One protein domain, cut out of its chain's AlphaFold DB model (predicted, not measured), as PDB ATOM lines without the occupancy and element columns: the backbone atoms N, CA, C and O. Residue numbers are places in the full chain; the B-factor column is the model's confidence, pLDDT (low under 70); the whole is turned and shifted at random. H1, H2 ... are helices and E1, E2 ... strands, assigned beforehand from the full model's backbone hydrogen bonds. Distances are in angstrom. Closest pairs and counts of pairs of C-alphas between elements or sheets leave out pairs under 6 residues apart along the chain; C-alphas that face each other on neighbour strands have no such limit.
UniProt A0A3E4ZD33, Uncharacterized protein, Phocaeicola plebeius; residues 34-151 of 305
ATOM      1  N   ILE A  34     105.571 -11.862  85.535       94.81
ATOM      2  CA  ILE A  34     105.546 -11.013  86.726       94.81
ATOM      3  C   ILE A  34     104.111 -10.897  87.233       94.81
ATOM      4  O   ILE A  34     103.158 -10.949  86.452       94.81
ATOM      5  N   LYS A  35     103.954 -10.743  88.547       96.62
ATOM      6  CA  LYS A  35     102.654 -10.464  89.155       96.62
ATOM      7  C   LYS A  35     102.321  -8.986  88.994       96.62
ATOM      8  O   LYS A  35     103.127  -8.130  89.345       96.62
ATOM      9  N   ALA A  36     101.122  -8.692  88.523       96.75
ATOM     10  CA  ALA A  36     100.626  -7.340  88.324       96.75
ATOM     11  C   ALA A  36      99.240  -7.202  88.948       96.75
ATOM     12  O   ALA A  36      98.368  -8.031  88.704       96.75
ATOM     13  N   ASN A  37      99.040  -6.168  89.759       96.25
ATOM     14  CA  ASN A  37      97.734  -5.810  90.291       96.25
ATOM     15  C   ASN A  37      97.033  -4.866  89.308       96.25
ATOM     16  O   ASN A  37      97.297  -3.662  89.279       96.25
ATOM     17  N   ILE A  38      96.155  -5.436  88.488       93.25
ATOM     18  CA  ILE A  38      95.390  -4.729  87.466       93.25
ATOM     19  C   ILE A  38      93.954  -4.622  87.975       93.25
ATOM     20  O   ILE A  38      93.287  -5.628  88.210       93.25
ATOM     21  N   ASN A  39      93.472  -3.392  88.175       88.62
ATOM     22  CA  ASN A  39      92.114  -3.115  88.663       88.62
ATOM     23  C   ASN A  39      91.747  -3.863  89.966       88.62
ATOM     24  O   ASN A  39      90.610  -4.297  90.142       88.62
ATOM     25  N   GLY A  40      92.709  -4.037  90.880       89.12
ATOM     26  CA  GLY A  40      92.503  -4.717  92.164       89.12
ATOM     27  C   GLY A  40      92.662  -6.242  92.120       89.12
ATOM     28  O   GLY A  40      92.530  -6.884  93.160       89.12
ATOM     29  N   THR A  41      92.949  -6.828  90.951       92.88
ATOM     30  CA  THR A  41      93.189  -8.269  90.794       92.88
ATOM     31  C   THR A  41      94.657  -8.526  90.474       92.88
ATOM     32  O   THR A  41      95.208  -7.947  89.541       92.88
ATOM     33  N   VAL A  42      95.299  -9.405  91.248       95.75
ATOM     34  CA  VAL A  42      96.688  -9.814  91.007       95.75
ATOM     35  C   VAL A  42      96.719 -10.959  90.001       95.75
ATOM     36  O   VAL A  42      96.258 -12.061  90.294       95.75
ATOM     37  N   GLU A  43      97.318 -10.710  88.843       95.12
ATOM     38  CA  GLU A  43      97.423 -11.662  87.738       95.12
ATOM     39  C   GLU A  43      98.884 -11.844  87.309       95.12
ATOM     40  O   GLU A  43      99.728 -10.983  87.558       95.12
ATOM     41  N   ASN A  44      99.202 -12.977  86.676       95.19
ATOM     42  CA  ASN A  44     100.515 -13.173  86.060       95.19
ATOM     43  C   ASN A  44     100.472 -12.669  84.621       95.19
ATOM     44  O   ASN A  44      99.681 -13.163  83.814       95.19
ATOM     45  N   ILE A  45     101.360 -11.735  84.306       96.00
ATOM     46  CA  ILE A  45     101.502 -11.156  82.975       96.00
ATOM     47  C   ILE A  45     102.897 -11.417  82.410       96.00
ATOM     48  O   ILE A  45     103.843 -11.696  83.150       96.00
ATOM     49  N   ILE A  46     103.024 -11.298  81.092       96.44
ATOM     50  CA  ILE A  46     104.295 -11.320  80.375       96.44
ATOM     51  C   ILE A  46     104.618  -9.884  79.964       96.44
ATOM     52  O   ILE A  46     103.817  -9.227  79.298       96.44
ATOM     53  N   LEU A  47     105.801  -9.397  80.337       97.50
ATOM     54  CA  LEU A  47     106.306  -8.120  79.837       97.50
ATOM     55  C   LEU A  47     107.025  -8.350  78.507       97.50
ATOM     56  O   LEU A  47     108.013  -9.082  78.454       97.50
ATOM     57  N   GLY A  48     106.507  -7.742  77.442       97.12
ATOM     58  CA  GLY A  48     107.094  -7.769  76.109       97.12
ATOM     59  C   GLY A  48     107.894  -6.502  75.841       97.12
ATOM     60  O   GLY A  48     107.326  -5.428  75.691       97.12
ATOM     61  N   TYR A  49     109.210  -6.629  75.747       96.94
ATOM     62  CA  TYR A  49     110.119  -5.536  75.437       96.94
ATOM     63  C   TYR A  49     110.372  -5.461  73.931       96.94
ATOM     64  O   TYR A  49     110.779  -6.437  73.298       96.94
ATOM     65  N   SER A  50     110.139  -4.281  73.370       96.25
ATOM     66  CA  SER A  50     110.453  -3.922  71.990       96.25
ATOM     67  C   SER A  50     111.817  -3.232  71.889       96.25
ATOM     68  O   SER A  50     112.431  -2.864  72.891       96.25
ATOM     69  N   ILE A  51     112.254  -2.966  70.658       94.94
ATOM     70  CA  ILE A  51     113.442  -2.143  70.378       94.94
ATOM     71  C   ILE A  51     113.304  -0.670  70.816       94.94
ATOM     72  O   ILE A  51     114.295   0.052  70.803       94.94
ATOM     73  N   TYR A  52     112.098  -0.211  71.173       95.00
ATOM     74  CA  TYR A  52     111.837   1.170  71.601       95.00
ATOM     75  C   TYR A  52     111.844   1.348  73.122       95.00
ATOM     76  O   TYR A  52     111.812   2.478  73.608       95.00
ATOM     77  N   ASN A  53     111.870   0.250  73.876       94.75
ATOM     78  CA  ASN A  53     111.947   0.292  75.327       94.75
ATOM     79  C   ASN A  53     113.328   0.778  75.793       94.75
ATOM     80  O   ASN A  53     114.338   0.536  75.131       94.75
ATOM     81  N   MET A  54     113.380   1.449  76.946       92.31
ATOM     82  CA  MET A  54     114.629   1.992  77.489       92.31
ATOM     83  C   MET A  54     115.631   0.871  77.775       92.31
ATOM     84  O   MET A  54     115.273  -0.156  78.342       92.31
ATOM     85  N   GLU A  55     116.905   1.064  77.439       88.25
ATOM     86  CA  GLU A  55     117.950   0.129  77.864       88.25
ATOM     87  C   GLU A  55     118.027   0.059  79.398       88.25
ATOM     88  O   GLU A  55     117.776   1.050  80.087       88.25
ATOM     89  N   ARG A  56     118.403  -1.109  79.933       84.19
ATOM     90  CA  ARG A  56     118.597  -1.357  81.370       84.19
ATOM     91  C   ARG A  56     120.105  -1.422  81.673       84.19
ATOM     92  O   ARG A  56     120.715  -2.481  81.506       84.19
ATOM     93  N   PRO A  57     120.759  -0.307  82.073       78.12
ATOM     94  CA  PRO A  57     122.215  -0.233  82.198       78.12
ATOM     95  C   PRO A  57     122.751  -0.993  83.420       78.12
ATOM     96  O   PRO A  57     122.436  -0.683  84.566       78.12
ATOM     97  N   LYS A  58     123.624  -1.976  83.204       73.94
ATOM     98  CA  LYS A  58     124.117  -2.854  84.285       73.94
ATOM     99  C   LYS A  58     125.084  -2.183  85.273       73.94
ATOM    100  O   LYS A  58     125.458  -2.804  86.263       73.94
ATOM    101  N   ASP A  59     125.478  -0.931  85.041       76.25
ATOM    102  CA  ASP A  59     126.461  -0.187  85.845       76.25
ATOM    103  C   ASP A  59     125.997   0.116  87.282       76.25
ATOM    104  O   ASP A  59     126.805   0.522  88.118       76.25
ATOM    105  N   LYS A  60     124.710  -0.095  87.586       72.62
ATOM    106  CA  LYS A  60     124.112   0.170  88.906       72.62
ATOM    107  C   LYS A  60     123.612  -1.064  89.647       72.62
ATOM    108  O   LYS A  60     123.001  -0.903  90.702       72.62
ATOM    109  N   ALA A  61     123.875  -2.269  89.141       77.69
ATOM    110  CA  ALA A  61     123.401  -3.512  89.753       77.69
ATOM    111  C   ALA A  61     123.756  -3.607  91.251       77.69
ATOM    112  O   ALA A  61     122.893  -3.917  92.072       77.69
ATOM    113  N   ASP A  62     124.982  -3.218  91.616       80.56
ATOM    114  CA  ASP A  62     125.449  -3.236  93.006       80.56
ATOM    115  C   ASP A  62     124.616  -2.318  93.912       80.56
ATOM    116  O   ASP A  62     124.292  -2.681  95.039       80.56
ATOM    117  N   LEU A  63     124.207  -1.143  93.423       82.31
ATOM    118  CA  LEU A  63     123.398  -0.200  94.203       82.31
ATOM    119  C   LEU A  63     121.941  -0.647  94.307       82.31
ATOM    120  O   LEU A  63     121.332  -0.450  95.352       82.31
ATOM    121  N   ILE A  64     121.401  -1.264  93.252       82.88
ATOM    122  CA  ILE A  64     120.022  -1.773  93.230       82.88
ATOM    123  C   ILE A  64     119.809  -2.795  94.352       82.88
ATOM    124  O   ILE A  64     118.786  -2.753  95.030       82.88
ATOM    125  N   SER A  65     120.797  -3.657  94.611       83.00
ATOM    126  CA  SER A  65     120.720  -4.643  95.699       83.00
ATOM    127  C   SER A  65     120.698  -4.043  97.113       83.00
ATOM    128  O   SER A  65     120.332  -4.734  98.060       83.00
ATOM    129  N   LEU A  66     121.070  -2.767  97.266       87.19
ATOM    130  CA  LEU A  66     121.107  -2.059  98.550       87.19
ATOM    131  C   LEU A  66     119.852  -1.212  98.808       87.19
ATOM    132  O   LEU A  66     119.782  -0.533  99.832       87.19
ATOM    133  N   ILE A  67     118.891  -1.199  97.878       88.50
ATOM    134  CA  ILE A  67     117.676  -0.394  97.998       88.50
ATOM    135  C   ILE A  67     116.793  -0.936  99.125       88.50
ATOM    136  O   ILE A  67     116.449  -2.116  99.165       88.50
ATOM    137  N   ASP A  68     116.371  -0.035 100.006       89.06
ATOM    138  CA  ASP A  68     115.336  -0.300 100.998       89.06
ATOM    139  C   ASP A  68     113.952  -0.109 100.360       89.06
ATOM    140  O   ASP A  68     113.503   1.025 100.153       89.06
ATOM    141  N   LYS A  69     113.286  -1.224 100.026       85.88
ATOM    142  CA  LYS A  69     111.973  -1.222  99.359       85.88
ATOM    143  C   LYS A  69     110.896  -0.498 100.178       85.88
ATOM    144  O   LYS A  69     109.997   0.084  99.585       85.88
ATOM    145  N   GLU A  70     110.995  -0.475 101.512       88.81
ATOM    146  CA  GLU A  70     110.013   0.197 102.382       88.81
ATOM    147  C   GLU A  70     110.142   1.728 102.356       88.81
ATOM    148  O   GLU A  70     109.225   2.442 102.763       88.81
ATOM    149  N   LYS A  71     111.276   2.254 101.871       89.81
ATOM    150  CA  LYS A  71     111.544   3.696 101.753       89.81
ATOM    151  C   LYS A  71     111.430   4.219 100.322       89.81
ATOM    152  O   LYS A  71     111.788   5.368 100.056       89.81
ATOM    153  N   MET A  72     110.953   3.392  99.395       90.44
ATOM    154  CA  MET A  72     110.665   3.815  98.031       90.44
ATOM    155  C   MET A  72     109.296   4.485  97.950       90.44
ATOM    156  O   MET A  72     108.349   4.082  98.616       90.44
ATOM    157  N   LEU A  73     109.185   5.499  97.093       90.62
ATOM    158  CA  LEU A  73     107.883   6.032  96.710       90.62
ATOM    159  C   LEU A  73     107.183   5.040  95.775       90.62
ATOM    160  O   LEU A  73     107.818   4.442  94.896       90.62
ATOM    161  N   ASP A  74     105.875   4.895  95.946       90.50
ATOM    162  CA  ASP A  74     105.051   4.142  95.008       90.50
ATOM    163  C   ASP A  74     105.029   4.814  93.633       90.50
ATOM    164  O   ASP A  74     105.172   6.030  93.496       90.50
ATOM    165  N   VAL A  75     104.849   3.987  92.609       92.69
ATOM    166  CA  VAL A  75     104.731   4.403  91.208       92.69
ATOM    167  C   VAL A  75     103.489   3.773  90.602       92.69
ATOM    168  O   VAL A  75     102.959   2.795  91.138       92.69
ATOM    169  N   ILE A  76     103.051   4.325  89.475       93.94
ATOM    170  CA  ILE A  76     102.064   3.699  88.601       93.94
ATOM    171  C   ILE A  76     102.826   3.094  87.425       93.94
ATOM    172  O   ILE A  76     103.534   3.788  86.699       93.94
ATOM    173  N   PHE A  77     102.692   1.786  87.244       96.81
ATOM    174  CA  PHE A  77     103.222   1.072  86.096       96.81
ATOM    175  C   PHE A  77     102.243   1.197  84.938       96.81
ATOM    176  O   PHE A  77     101.158   0.616  84.957       96.81
ATOM    177  N   HIS A  78     102.637   1.947  83.916       97.25
ATOM    178  CA  HIS A  78     101.861   2.072  82.694       97.25
ATOM    179  C   HIS A  78     102.257   0.974  81.701       97.25
ATOM    180  O   HIS A  78     103.435   0.785  81.395       97.25
ATOM    181  N   LEU A  79     101.261   0.254  81.197       98.00
ATOM    182  CA  LEU A  79     101.414  -0.842  80.246       98.00
ATOM    183  C   LEU A  79     100.611  -0.549  78.978       98.00
ATOM    184  O   LEU A  79      99.491  -0.061  79.066       98.00
ATOM    185  N   GLY A  80     101.156  -0.864  77.810       97.69
ATOM    186  CA  GLY A  80     100.463  -0.824  76.524       97.69
ATOM    187  C   GLY A  80     100.067  -2.217  76.036       97.69
ATOM    188  O   GLY A  80     100.668  -3.229  76.411       97.69
ATOM    189  N   ASN A  81      99.064  -2.266  75.170       97.12
ATOM    190  CA  ASN A  81      98.655  -3.464  74.442       97.12
ATOM    191  C   ASN A  81      99.717  -3.900  73.406       97.12
ATOM    192  O   ASN A  81     100.295  -3.076  72.704       97.12
ATOM    193  N   ALA A  82     100.007  -5.204  73.329       98.00
ATOM    194  CA  ALA A  82     101.089  -5.762  72.505       98.00
ATOM    195  C   ALA A  82     100.787  -5.816  70.995       98.00
ATOM    196  O   ALA A  82     101.701  -5.810  70.167       98.00
ATOM    197  N   ASP A  83      99.512  -5.855  70.616       97.50
ATOM    198  CA  ASP A  83      99.060  -6.010  69.233       97.50
ATOM    199  C   ASP A  83      99.510  -4.863  68.323       97.50
ATOM    200  O   ASP A  83      99.880  -5.123  67.177       97.50
ATOM    201  N   ILE A  84      99.593  -3.624  68.823       97.69
ATOM    202  CA  ILE A  84     100.093  -2.481  68.035       97.69
ATOM    203  C   ILE A  84     101.548  -2.662  67.584       97.69
ATOM    204  O   ILE A  84     101.937  -2.105  66.564       97.69
ATOM    205  N   PHE A  85     102.348  -3.449  68.311       98.25
ATOM    206  CA  PHE A  85     103.731  -3.755  67.942       98.25
ATOM    207  C   PHE A  85     103.772  -4.882  66.914       98.25
ATOM    208  O   PHE A  85     104.399  -4.754  65.863       98.25
ATOM    209  N   TRP A  86     103.046  -5.970  67.174       97.81
ATOM    210  CA  TRP A  86     102.990  -7.104  66.253       97.81
ATOM    211  C   TRP A  86     102.361  -6.756  64.902       97.81
ATOM    212  O   TRP A  86     102.728  -7.346  63.886       97.81
ATOM    213  N   ASN A  87     101.404  -5.827  64.865       96.19
ATOM    214  CA  ASN A  87     100.779  -5.366  63.624       96.19
ATOM    215  C   ASN A  87     101.743  -4.562  62.740       96.19
ATOM    216  O   ASN A  87     101.601  -4.588  61.522       96.19
ATOM    217  N   GLU A  88     102.761  -3.944  63.338       96.19
ATOM    218  CA  GLU A  88     103.859  -3.249  62.652       96.19
ATOM    219  C   GLU A  88     105.074  -4.171  62.405       96.19
ATOM    220  O   GLU A  88     106.142  -3.718  61.994       96.19
ATOM    221  N   GLY A  89     104.945  -5.479  62.670       96.19
ATOM    222  CA  GLY A  89     106.022  -6.455  62.477       96.19
ATOM    223  C   GLY A  89     107.167  -6.346  63.491       96.19
ATOM    224  O   GLY A  89     108.258  -6.848  63.230       96.19
ATOM    225  N   ILE A  90     106.942  -5.700  64.639       97.62
ATOM    226  CA  ILE A  90     107.947  -5.555  65.695       97.62
ATOM    227  C   ILE A  90     107.920  -6.781  66.603       97.62
ATOM    228  O   ILE A  90     106.884  -7.145  67.166       97.62
ATOM    229  N   GLU A  91     109.085  -7.402  66.773       97.12
ATOM    230  CA  GLU A  91     109.273  -8.487  67.731       97.12
ATOM    231  C   GLU A  91     109.238  -7.961  69.169       97.12
ATOM    232  O   GLU A  91     109.877  -6.959  69.501       97.12
ATOM    233  N   LEU A  92     108.533  -8.691  70.033       97.75
ATOM    234  CA  LEU A  92     108.573  -8.494  71.476       97.75
ATOM    235  C   LEU A  92     109.394  -9.611  72.104       97.75
ATOM    236  O   LEU A  92     109.258 -10.773  71.720       97.75
ATOM    237  N   LYS A  93     110.237  -9.261  73.072       96.00
ATOM    238  CA  LYS A  93     111.060 -10.212  73.819       96.00
ATOM    239  C   LYS A  93     110.718 -10.164  75.296       96.00
ATOM    240  O   LYS A  93     110.437  -9.093  75.819       96.00
ATOM    241  N   ASP A  94     110.744 -11.304  75.970       93.75
ATOM    242  CA  ASP A  94     110.626 -11.322  77.427       93.75
ATOM    243  C   ASP A  94     111.900 -10.759  78.091       93.75
ATOM    244  O   ASP A  94     112.896 -10.450  77.432       93.75
ATOM    245  N   ALA A  95     111.893 -10.651  79.420       88.06
ATOM    246  CA  ALA A  95     113.050 -10.180  80.189       88.06
ATOM    247  C   ALA A  95     114.297 -11.093  80.086       88.06
ATOM    248  O   ALA A  95     115.389 -10.679  80.468       88.06
ATOM    249  N   ASN A  96     114.167 -12.319  79.566       89.88
ATOM    250  CA  ASN A  96     115.293 -13.216  79.284       89.88
ATOM    251  C   ASN A  96     115.796 -13.080  77.833       89.88
ATOM    252  O   ASN A  96     116.786 -13.712  77.462       89.88
ATOM    253  N   GLY A  97     115.141 -12.256  77.011       90.69
ATOM    254  CA  GLY A  97     115.454 -12.064  75.598       90.69
ATOM    255  C   GLY A  97     114.786 -13.072  74.660       90.69
ATOM    256  O   GLY A  97     115.082 -13.060  73.462       90.69
ATOM    257  N   ASN A  98     113.888 -13.926  75.160       94.44
ATOM    258  CA  ASN A  98     113.151 -14.883  74.337       94.44
ATOM    259  C   ASN A  98     112.083 -14.157  73.522       94.44
ATOM    260  O   ASN A  98     111.313 -13.376  74.075       94.44
ATOM    261  N   ILE A  99     111.997 -14.442  72.222       95.44
ATOM    262  CA  ILE A  99     110.954 -13.877  71.357       95.44
ATOM    263  C   ILE A  99     109.588 -14.413  71.797       95.44
ATOM    264  O   ILE A  99     109.391 -15.622  71.910       95.44
ATOM    265  N   ILE A 100     108.642 -13.500  72.004       96.69
ATOM    266  CA  ILE A 100     107.254 -13.794  72.344       96.69
ATOM    267  C   ILE A 100     106.452 -13.869  71.035       96.69
ATOM    268  O   ILE A 100     106.373 -12.870  70.311       96.69
ATOM    269  N   PRO A 101     105.849 -15.025  70.699       95.38
ATOM    270  CA  PRO A 101     105.024 -15.178  69.509       95.38
ATOM    271  C   PRO A 101     103.851 -14.198  69.487       95.38
ATOM    272  O   PRO A 101     103.251 -13.903  70.524       95.38
ATOM    273  N   LYS A 102     103.488 -13.755  68.279       95.19
ATOM    274  CA  LYS A 102     102.293 -12.942  68.048       95.19
ATOM    275  C   LYS A 102     101.045 -13.623  68.630       95.19
ATOM    276  O   LYS A 102     100.923 -14.844  68.571       95.19
ATOM    277  N   ASP A 103     100.145 -12.811  69.180       92.69
ATOM    278  CA  ASP A 103      98.868 -13.213  69.783       92.69
ATOM    279  C   ASP A 103      99.004 -14.097  71.039       92.69
ATOM    280  O   ASP A 103      98.029 -14.701  71.494       92.69
ATOM    281  N   THR A 104     100.199 -14.156  71.646       95.31
ATOM    282  CA  THR A 104     100.369 -14.760  72.975       95.31
ATOM    283  C   THR A 104      99.515 -13.983  73.990       95.31
ATOM    284  O   THR A 104      99.610 -12.754  74.047       95.31
ATOM    285  N   PRO A 105      98.666 -14.653  74.791       93.81
ATOM    286  CA  PRO A 105      97.797 -13.975  75.749       93.81
ATOM    287  C   PRO A 105      98.592 -13.348  76.902       93.81
ATOM    288  O   PRO A 105      99.682 -13.807  77.243       93.81
ATOM    289  N   ASN A 106      98.003 -12.332  77.541       94.81
ATOM    290  CA  ASN A 106      98.541 -11.642  78.724       94.81
ATOM    291  C   ASN A 106      99.929 -11.007  78.519       94.81
ATOM    292  O   ASN A 106     100.713 -10.905  79.465       94.81
ATOM    293  N   VAL A 107     100.234 -10.585  77.289       97.62
ATOM    294  CA  VAL A 107     101.453  -9.840  76.960       97.62
ATOM    295  C   VAL A 107     101.156  -8.349  76.972       97.62
ATOM    296  O   VAL A 107     100.248  -7.882  76.283       97.62
ATOM    297  N   TYR A 108     101.965  -7.604  77.714       98.06
ATOM    298  CA  TYR A 108     101.885  -6.153  77.792       98.06
ATOM    299  C   TYR A 108     103.256  -5.532  77.573       98.06
ATOM    300  O   TYR A 108     104.272  -6.084  77.995       98.06
ATOM    301  N   VAL A 109     103.284  -4.368  76.931       98.12
ATOM    302  CA  VAL A 109     104.526  -3.651  76.640       98.12
ATOM    303  C   VAL A 109     104.708  -2.523  77.652       98.12
ATOM    304  O   VAL A 109     103.821  -1.675  77.759       98.12
ATOM    305  N   PRO A 110     105.821  -2.469  78.400       97.62
ATOM    306  CA  PRO A 110     106.091  -1.372  79.325       97.62
ATOM    307  C   PRO A 110     106.066  -0.006  78.639       97.62
ATOM    308  O   PRO A 110     106.712   0.182  77.607       97.62
ATOM    309  N   CYS A 111     105.363   0.963  79.219       96.88
ATOM    310  CA  CYS A 111     105.538   2.377  78.897       96.88
ATOM    311  C   CYS A 111     106.648   2.926  79.798       96.88
ATOM    312  O   CYS A 111     106.370   3.444  80.878       96.88
ATOM    313  N   ASP A 112     107.908   2.746  79.393       93.44
ATOM    314  CA  ASP A 112     109.052   3.089  80.241       93.44
ATOM    315  C   ASP A 112     109.072   4.585  80.598       93.44
ATOM    316  O   ASP A 112     109.057   5.463  79.732       93.44
ATOM    317  N   THR A 113     109.177   4.866  81.895       90.56
ATOM    318  CA  THR A 113     109.414   6.202  82.450       90.56
ATOM    319  C   THR A 113     110.675   6.196  83.312       90.56
ATOM    320  O   THR A 113     111.206   5.141  83.671       90.56
ATOM    321  N   ALA A 114     111.169   7.382  83.677       87.81
ATOM    322  CA  ALA A 114     112.394   7.524  84.469       87.81
ATOM    323  C   ALA A 114     112.346   6.800  85.833       87.81
ATOM    324  O   ALA A 114     113.392   6.435  86.371       87.81
ATOM    325  N   ASP A 115     111.150   6.602  86.383       88.00
ATOM    326  CA  ASP A 115     110.867   5.975  87.675       88.00
ATOM    327  C   ASP A 115     110.526   4.477  87.586       88.00
ATOM    328  O   ASP A 115     110.747   3.757  88.561       88.00
ATOM    329  N   THR A 116     110.050   3.978  86.438       91.88
ATOM    330  CA  THR A 116     109.548   2.594  86.309       91.88
ATOM    331  C   THR A 116     110.443   1.657  85.500       91.88
ATOM    332  O   THR A 116     110.406   0.453  85.751       91.88
ATOM    333  N   TYR A 117     111.287   2.164  84.588       91.12
ATOM    334  CA  TYR A 117     111.998   1.327  83.600       91.12
ATOM    335  C   TYR A 117     112.842   0.185  84.200       91.12
ATOM    336  O   TYR A 117     112.942  -0.886  83.604       91.12
ATOM    337  N   TRP A 118     113.431   0.392  85.386       88.31
ATOM    338  CA  TRP A 118     114.111  -0.664  86.155       88.31
ATOM    339  C   TRP A 118     113.158  -1.500  87.001       88.31
ATOM    340  O   TRP A 118     113.359  -2.702  87.159       88.31
ATOM    341  N   ARG A 119     112.132  -0.861  87.568       90.50
ATOM    342  CA  ARG A 119     111.202  -1.467  88.528       90.50
ATOM    343  C   ARG A 119     110.384  -2.602  87.921       90.50
ATOM    344  O   ARG A 119     110.095  -3.557  88.630       90.50
ATOM    345  N   PHE A 120     110.120  -2.560  86.615       92.62
ATOM    346  CA  PHE A 120     109.497  -3.667  85.878       92.62
ATOM    347  C   PHE A 120     110.231  -5.013  86.020       92.62
ATOM    348  O   PHE A 120     109.595  -6.058  85.898       92.62
ATOM    349  N   GLU A 121     111.544  -5.013  86.274       86.94
ATOM    350  CA  GLU A 121     112.333  -6.247  86.411       86.94
ATOM    351  C   GLU A 121     112.713  -6.597  87.859       86.94
ATOM    352  O   GLU A 121     113.082  -7.748  88.112       86.94
ATOM    353  N   VAL A 122     112.644  -5.636  88.792       85.75
ATOM    354  CA  VAL A 122     113.121  -5.808  90.181       85.75
ATOM    355  C   VAL A 122     112.006  -5.868  91.225       85.75
ATOM    356  O   VAL A 122     112.211  -6.438  92.302       85.75
ATOM    357  N   ASP A 123     110.835  -5.302  90.930       90.00
ATOM    358  CA  ASP A 123     109.688  -5.388  91.827       90.00
ATOM    359  C   ASP A 123     109.076  -6.793  91.719       90.00
ATOM    360  O   ASP A 123     108.900  -7.346  90.638       90.00
ATOM    361  N   GLU A 124     108.748  -7.396  92.863       89.62
ATOM    362  CA  GLU A 124     108.165  -8.748  92.900       89.62
ATOM    363  C   GLU A 124     106.708  -8.755  92.420       89.62
ATOM    364  O   GLU A 124     106.220  -9.752  91.883       89.62
ATOM    365  N   ILE A 125     106.011  -7.639  92.650       93.56
ATOM    366  CA  ILE A 125     104.627  -7.403  92.254       93.56
ATOM    367  C   ILE A 125     104.511  -5.945  91.809       93.56
ATOM    368  O   ILE A 125     104.837  -5.037  92.575       93.56
ATOM    369  N   LEU A 126     103.989  -5.718  90.605       95.88
ATOM    370  CA  LEU A 126     103.618  -4.388  90.129       95.88
ATOM    371  C   LEU A 126     102.303  -3.983  90.818       95.88
ATOM    372  O   LEU A 126     101.239  -4.480  90.458       95.88
ATOM    373  N   GLN A 127     102.384  -3.151  91.861       93.88
ATOM    374  CA  GLN A 127     101.251  -2.881  92.765       93.88
ATOM    375  C   GLN A 127     100.171  -1.965  92.182       93.88
ATOM    376  O   GLN A 127      98.990  -2.207  92.410       93.88
ATOM    377  N   ASN A 128     100.558  -0.926  91.442       94.75
ATOM    378  CA  ASN A 128      99.617  -0.006  90.805       94.75
ATOM    379  C   ASN A 128      99.833  -0.091  89.299       94.75
ATOM    380  O   ASN A 128     100.833   0.424  88.804       94.75
ATOM    381  N   VAL A 129      98.939  -0.767  88.578       97.12
ATOM    382  CA  VAL A 129      99.077  -0.964  87.130       97.12
ATOM    383  C   VAL A 129      97.925  -0.306  86.389       97.12
ATOM    384  O   VAL A 129      96.758  -0.549  86.692       97.12
ATOM    385  N   GLU A 130      98.266   0.484  85.377       96.75
ATOM    386  CA  GLU A 130      97.318   1.064  84.432       96.75
ATOM    387  C   GLU A 130      97.629   0.549  83.028       96.75
ATOM    388  O   GLU A 130      98.732   0.731  82.507       96.75
ATOM    389  N   VAL A 131      96.646  -0.113  82.418       97.12
ATOM    390  CA  VAL A 131      96.767  -0.672  81.071       97.12
ATOM    391  C   VAL A 131      96.081   0.253  80.073       97.12
ATOM    392  O   VAL A 131      94.864   0.437  80.105       97.12
ATOM    393  N   HIS A 132      96.865   0.774  79.142       97.62
ATOM    394  CA  HIS A 132      96.438   1.636  78.051       97.62
ATOM    395  C   HIS A 132      96.114   0.814  76.806       97.62
ATOM    396  O   HIS A 132      96.876  -0.069  76.410       97.62
ATOM    397  N   GLN A 133      94.986   1.131  76.174       97.44
ATOM    398  CA  GLN A 133      94.586   0.572  74.881       97.44
ATOM    399  C   GLN A 133      94.899   1.589  73.783       97.44
ATOM    400  O   GLN A 133      94.026   2.341  73.346       97.44
ATOM    401  N   PHE A 134      96.166   1.651  73.380       97.88
ATOM    402  CA  PHE A 134      96.603   2.522  72.298       97.88
ATOM    403  C   PHE A 134      96.098   1.995  70.956       97.88
ATOM    404  O   PHE A 134      96.089   0.790  70.695       97.88
ATOM    405  N   LYS A 135      95.706   2.913  70.072       97.12
ATOM    406  CA  LYS A 135      95.232   2.593  68.720       97.12
ATOM    407  C   LYS A 135      96.379   2.288  67.767       97.12
ATOM    408  O   LYS A 135      96.160   1.648  66.741       97.12
ATOM    409  N   SER A 136      97.579   2.783  68.064       97.12
ATOM    410  CA  SER A 136      98.757   2.580  67.231       97.12
ATOM    411  C   SER A 136     100.063   2.791  67.995       97.12
ATOM    412  O   SER A 136     100.094   3.393  69.073       97.12
ATOM    413  N   LEU A 137     101.168   2.353  67.388       96.00
ATOM    414  CA  LEU A 137     102.513   2.578  67.911       96.00
ATOM    415  C   LEU A 137     102.846   4.076  68.050       96.00
ATOM    416  O   LEU A 137     103.574   4.477  68.957       96.00
ATOM    417  N   GLN A 138     102.294   4.922  67.174       96.69
ATOM    418  CA  GLN A 138     102.484   6.371  67.235       96.69
ATOM    419  C   GLN A 138     101.822   6.972  68.481       96.69
ATOM    420  O   GLN A 138     102.423   7.839  69.111       96.69
ATOM    421  N   GLU A 139     100.630   6.506  68.864       97.75
ATOM    422  CA  GLU A 139      99.949   6.969  70.081       97.75
ATOM    423  C   GLU A 139     100.719   6.547  71.343       97.75
ATOM    424  O   GLU A 139     100.950   7.378  72.222       97.75
ATOM    425  N   TYR A 140     101.220   5.305  71.378       97.50
ATOM    426  CA  TYR A 140     102.128   4.820  72.429       97.50
ATOM    427  C   TYR A 140     103.367   5.725  72.566       97.50
ATOM    428  O   TYR A 140     103.685   6.207  73.655       97.50
ATOM    429  N   GLY A 141     104.037   6.031  71.449       95.75
ATOM    430  CA  GLY A 141     105.213   6.904  71.444       95.75
ATOM    431  C   GLY A 141     104.902   8.344  71.869       95.75
ATOM    432  O   GLY A 141     105.669   8.951  72.620       95.75
ATOM    433  N   GLN A 142     103.762   8.896  71.440       96.06
ATOM    434  CA  GLN A 142     103.309  10.230  71.841       96.06
ATOM    435  C   GLN A 142     103.005  10.305  73.337       96.06
ATOM    436  O   GLN A 142     103.376  11.296  73.970       96.06
ATOM    437  N   ALA A 143     102.376   9.278  73.913       94.94
ATOM    438  CA  ALA A 143     102.100   9.222  75.345       94.94
ATOM    439  C   ALA A 143     103.401   9.273  76.162       94.94
ATOM    440  O   ALA A 143     103.540  10.115  77.050       94.94
ATOM    441  N   ILE A 144     104.399   8.455  75.809       93.06
ATOM    442  CA  ILE A 144     105.708   8.455  76.483       93.06
ATOM    443  C   ILE A 144     106.436   9.787  76.285       93.06
ATOM    444  O   ILE A 144     106.963  10.350  77.246       93.06
ATOM    445  N   GLY A 145     106.453  10.319  75.059       90.81
ATOM    446  CA  GLY A 145     107.136  11.574  74.742       90.81
ATOM    447  C   GLY A 145     106.584  12.770  75.519       90.81
ATOM    448  O   GLY A 145     107.356  13.545  76.086       90.81
ATOM    449  N   ASN A 146     105.255  12.895  75.607       91.81
ATOM    450  CA  ASN A 146     104.611  13.972  76.366       91.81
ATOM    451  C   ASN A 146     104.840  13.830  77.877       91.81
ATOM    452  O   ASN A 146     105.120  14.826  78.543       91.81
ATOM    453  N   THR A 147     104.787  12.608  78.414       89.44
ATOM    454  CA  THR A 147     105.073  12.350  79.834       89.44
ATOM    455  C   THR A 147     106.525  12.676  80.176       89.44
ATOM    456  O   THR A 147     106.801  13.382  81.147       89.44
ATOM    457  N   THR A 148     107.464  12.237  79.335       86.50
ATOM    458  CA  THR A 148     108.902  12.397  79.587       86.50
ATOM    459  C   THR A 148     109.334  13.863  79.593       86.50
ATOM    460  O   THR A 148     110.253  14.214  80.327       86.50
ATOM    461  N   LEU A 149     108.660  14.744  78.840       84.81
ATOM    462  CA  LEU A 149     108.982  16.176  78.818       84.81
ATOM    463  C   LEU A 149     108.870  16.837  80.205       84.81
ATOM    464  O   LEU A 149     109.652  17.733  80.522       84.81
ATOM    465  N   TYR A 150     107.927  16.388  81.039       78.94
ATOM    466  CA  TYR A 150     107.763  16.880  82.412       78.94
ATOM    467  C   TYR A 150     108.627  16.130  83.436       78.94
ATOM    468  O   TYR A 150     108.840  16.624  84.546       78.94
ATOM    469  N   SER A 151     109.152  14.955  83.086       82.50
ATOM    470  CA  SER A 151     109.975  14.144  83.978       82.50
ATOM    471  C   SER A 151     111.430  14.612  83.969       82.50
ATOM    472  O   SER A 151     112.113  14.592  82.948       82.50
TER     473      SER A 151
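This is residues 34 to 151 of the 305 residues of an uncharacterized protein of Phocaeicola plebeius (UniProt A0A3E4ZD33). What shape does this backbone make? A small closed barrel of five strands, E1 to E5, makes the core, with the long helix H4 along its outside, while residues 58 to 63 of helix H1 stick out. The tiny helix H3 is also outside the barrel, and H2 comes near H4 and E4. What is it made of? The 118 residues, of mixed class, hold E1, E2, H1, E3, H2, E4, H3, E5 and H4 in that order, four named helices and five named strands with under half of the residues; round the mixed ring run E1, E2, E4, E3, E5 and back to E1. It is compact, with a radius of gyration of the C-alphas of 14.2 A and spans of 40 by 31 by 30 A.

How does the ring begin? E1, residues 34 to 38, and E2, residues 41 to 47, are an antiparallel hairpin, with N 36 and O 43 at 2.9 A, within hydrogen-bond range. E2 is parallel to E4, residues 107 to 110, with N 108 and O 46 at 2.9 A. How does it close? E4 is antiparallel to E3, residues 77 to 81, with N 80 and O 109 at 2.8 A. E3 is parallel to E5, residues 125 to 132, with N 130 and O 77 at 2.9 A. E5 bends by 72 degrees at residue 128 and is also parallel to E1, with N 126 and O 35 at 2.9 A. Where are the helices? H1, residues 58 to 64, is not on the barrel; H2, residues 83 to 86, is only just on it, with 5 pairs of C-alphas within 10 A. H3, residues 119 to 122, is on it, outside, at a height over the sheet of 7.5 A. H4, residues 137 to 150, is on it, outside, along E3 at 5 degrees on the local plane; their closest C-alphas, of Gly 80 and Tyr 140, are 7.2 A apart. How do the helix backbones run? O i to N i+4 pairs are within range in 1 of 3 for H1, beside 3 of 4 O i to N i+3 pairs, and in 9 of 10 for H4; H2 and H3 are too short for an i+4 pair.

Where does E1 begin? C-alpha 34 is at (105.546, -11.013, 86.726). Which elements are long? H4 measures 21.0 A, E5 18.7 A and E2 17.1 A from first to last C-alpha; H4 ends with C-alpha 150 at (107.763, 16.880, 82.412).

Is the printed part whole? It has no cut, and its long links are H1 to E3 and H2 to E4. How sure is the model? The mean pLDDT of the printed part is 92.5, and no printed residue is under 70.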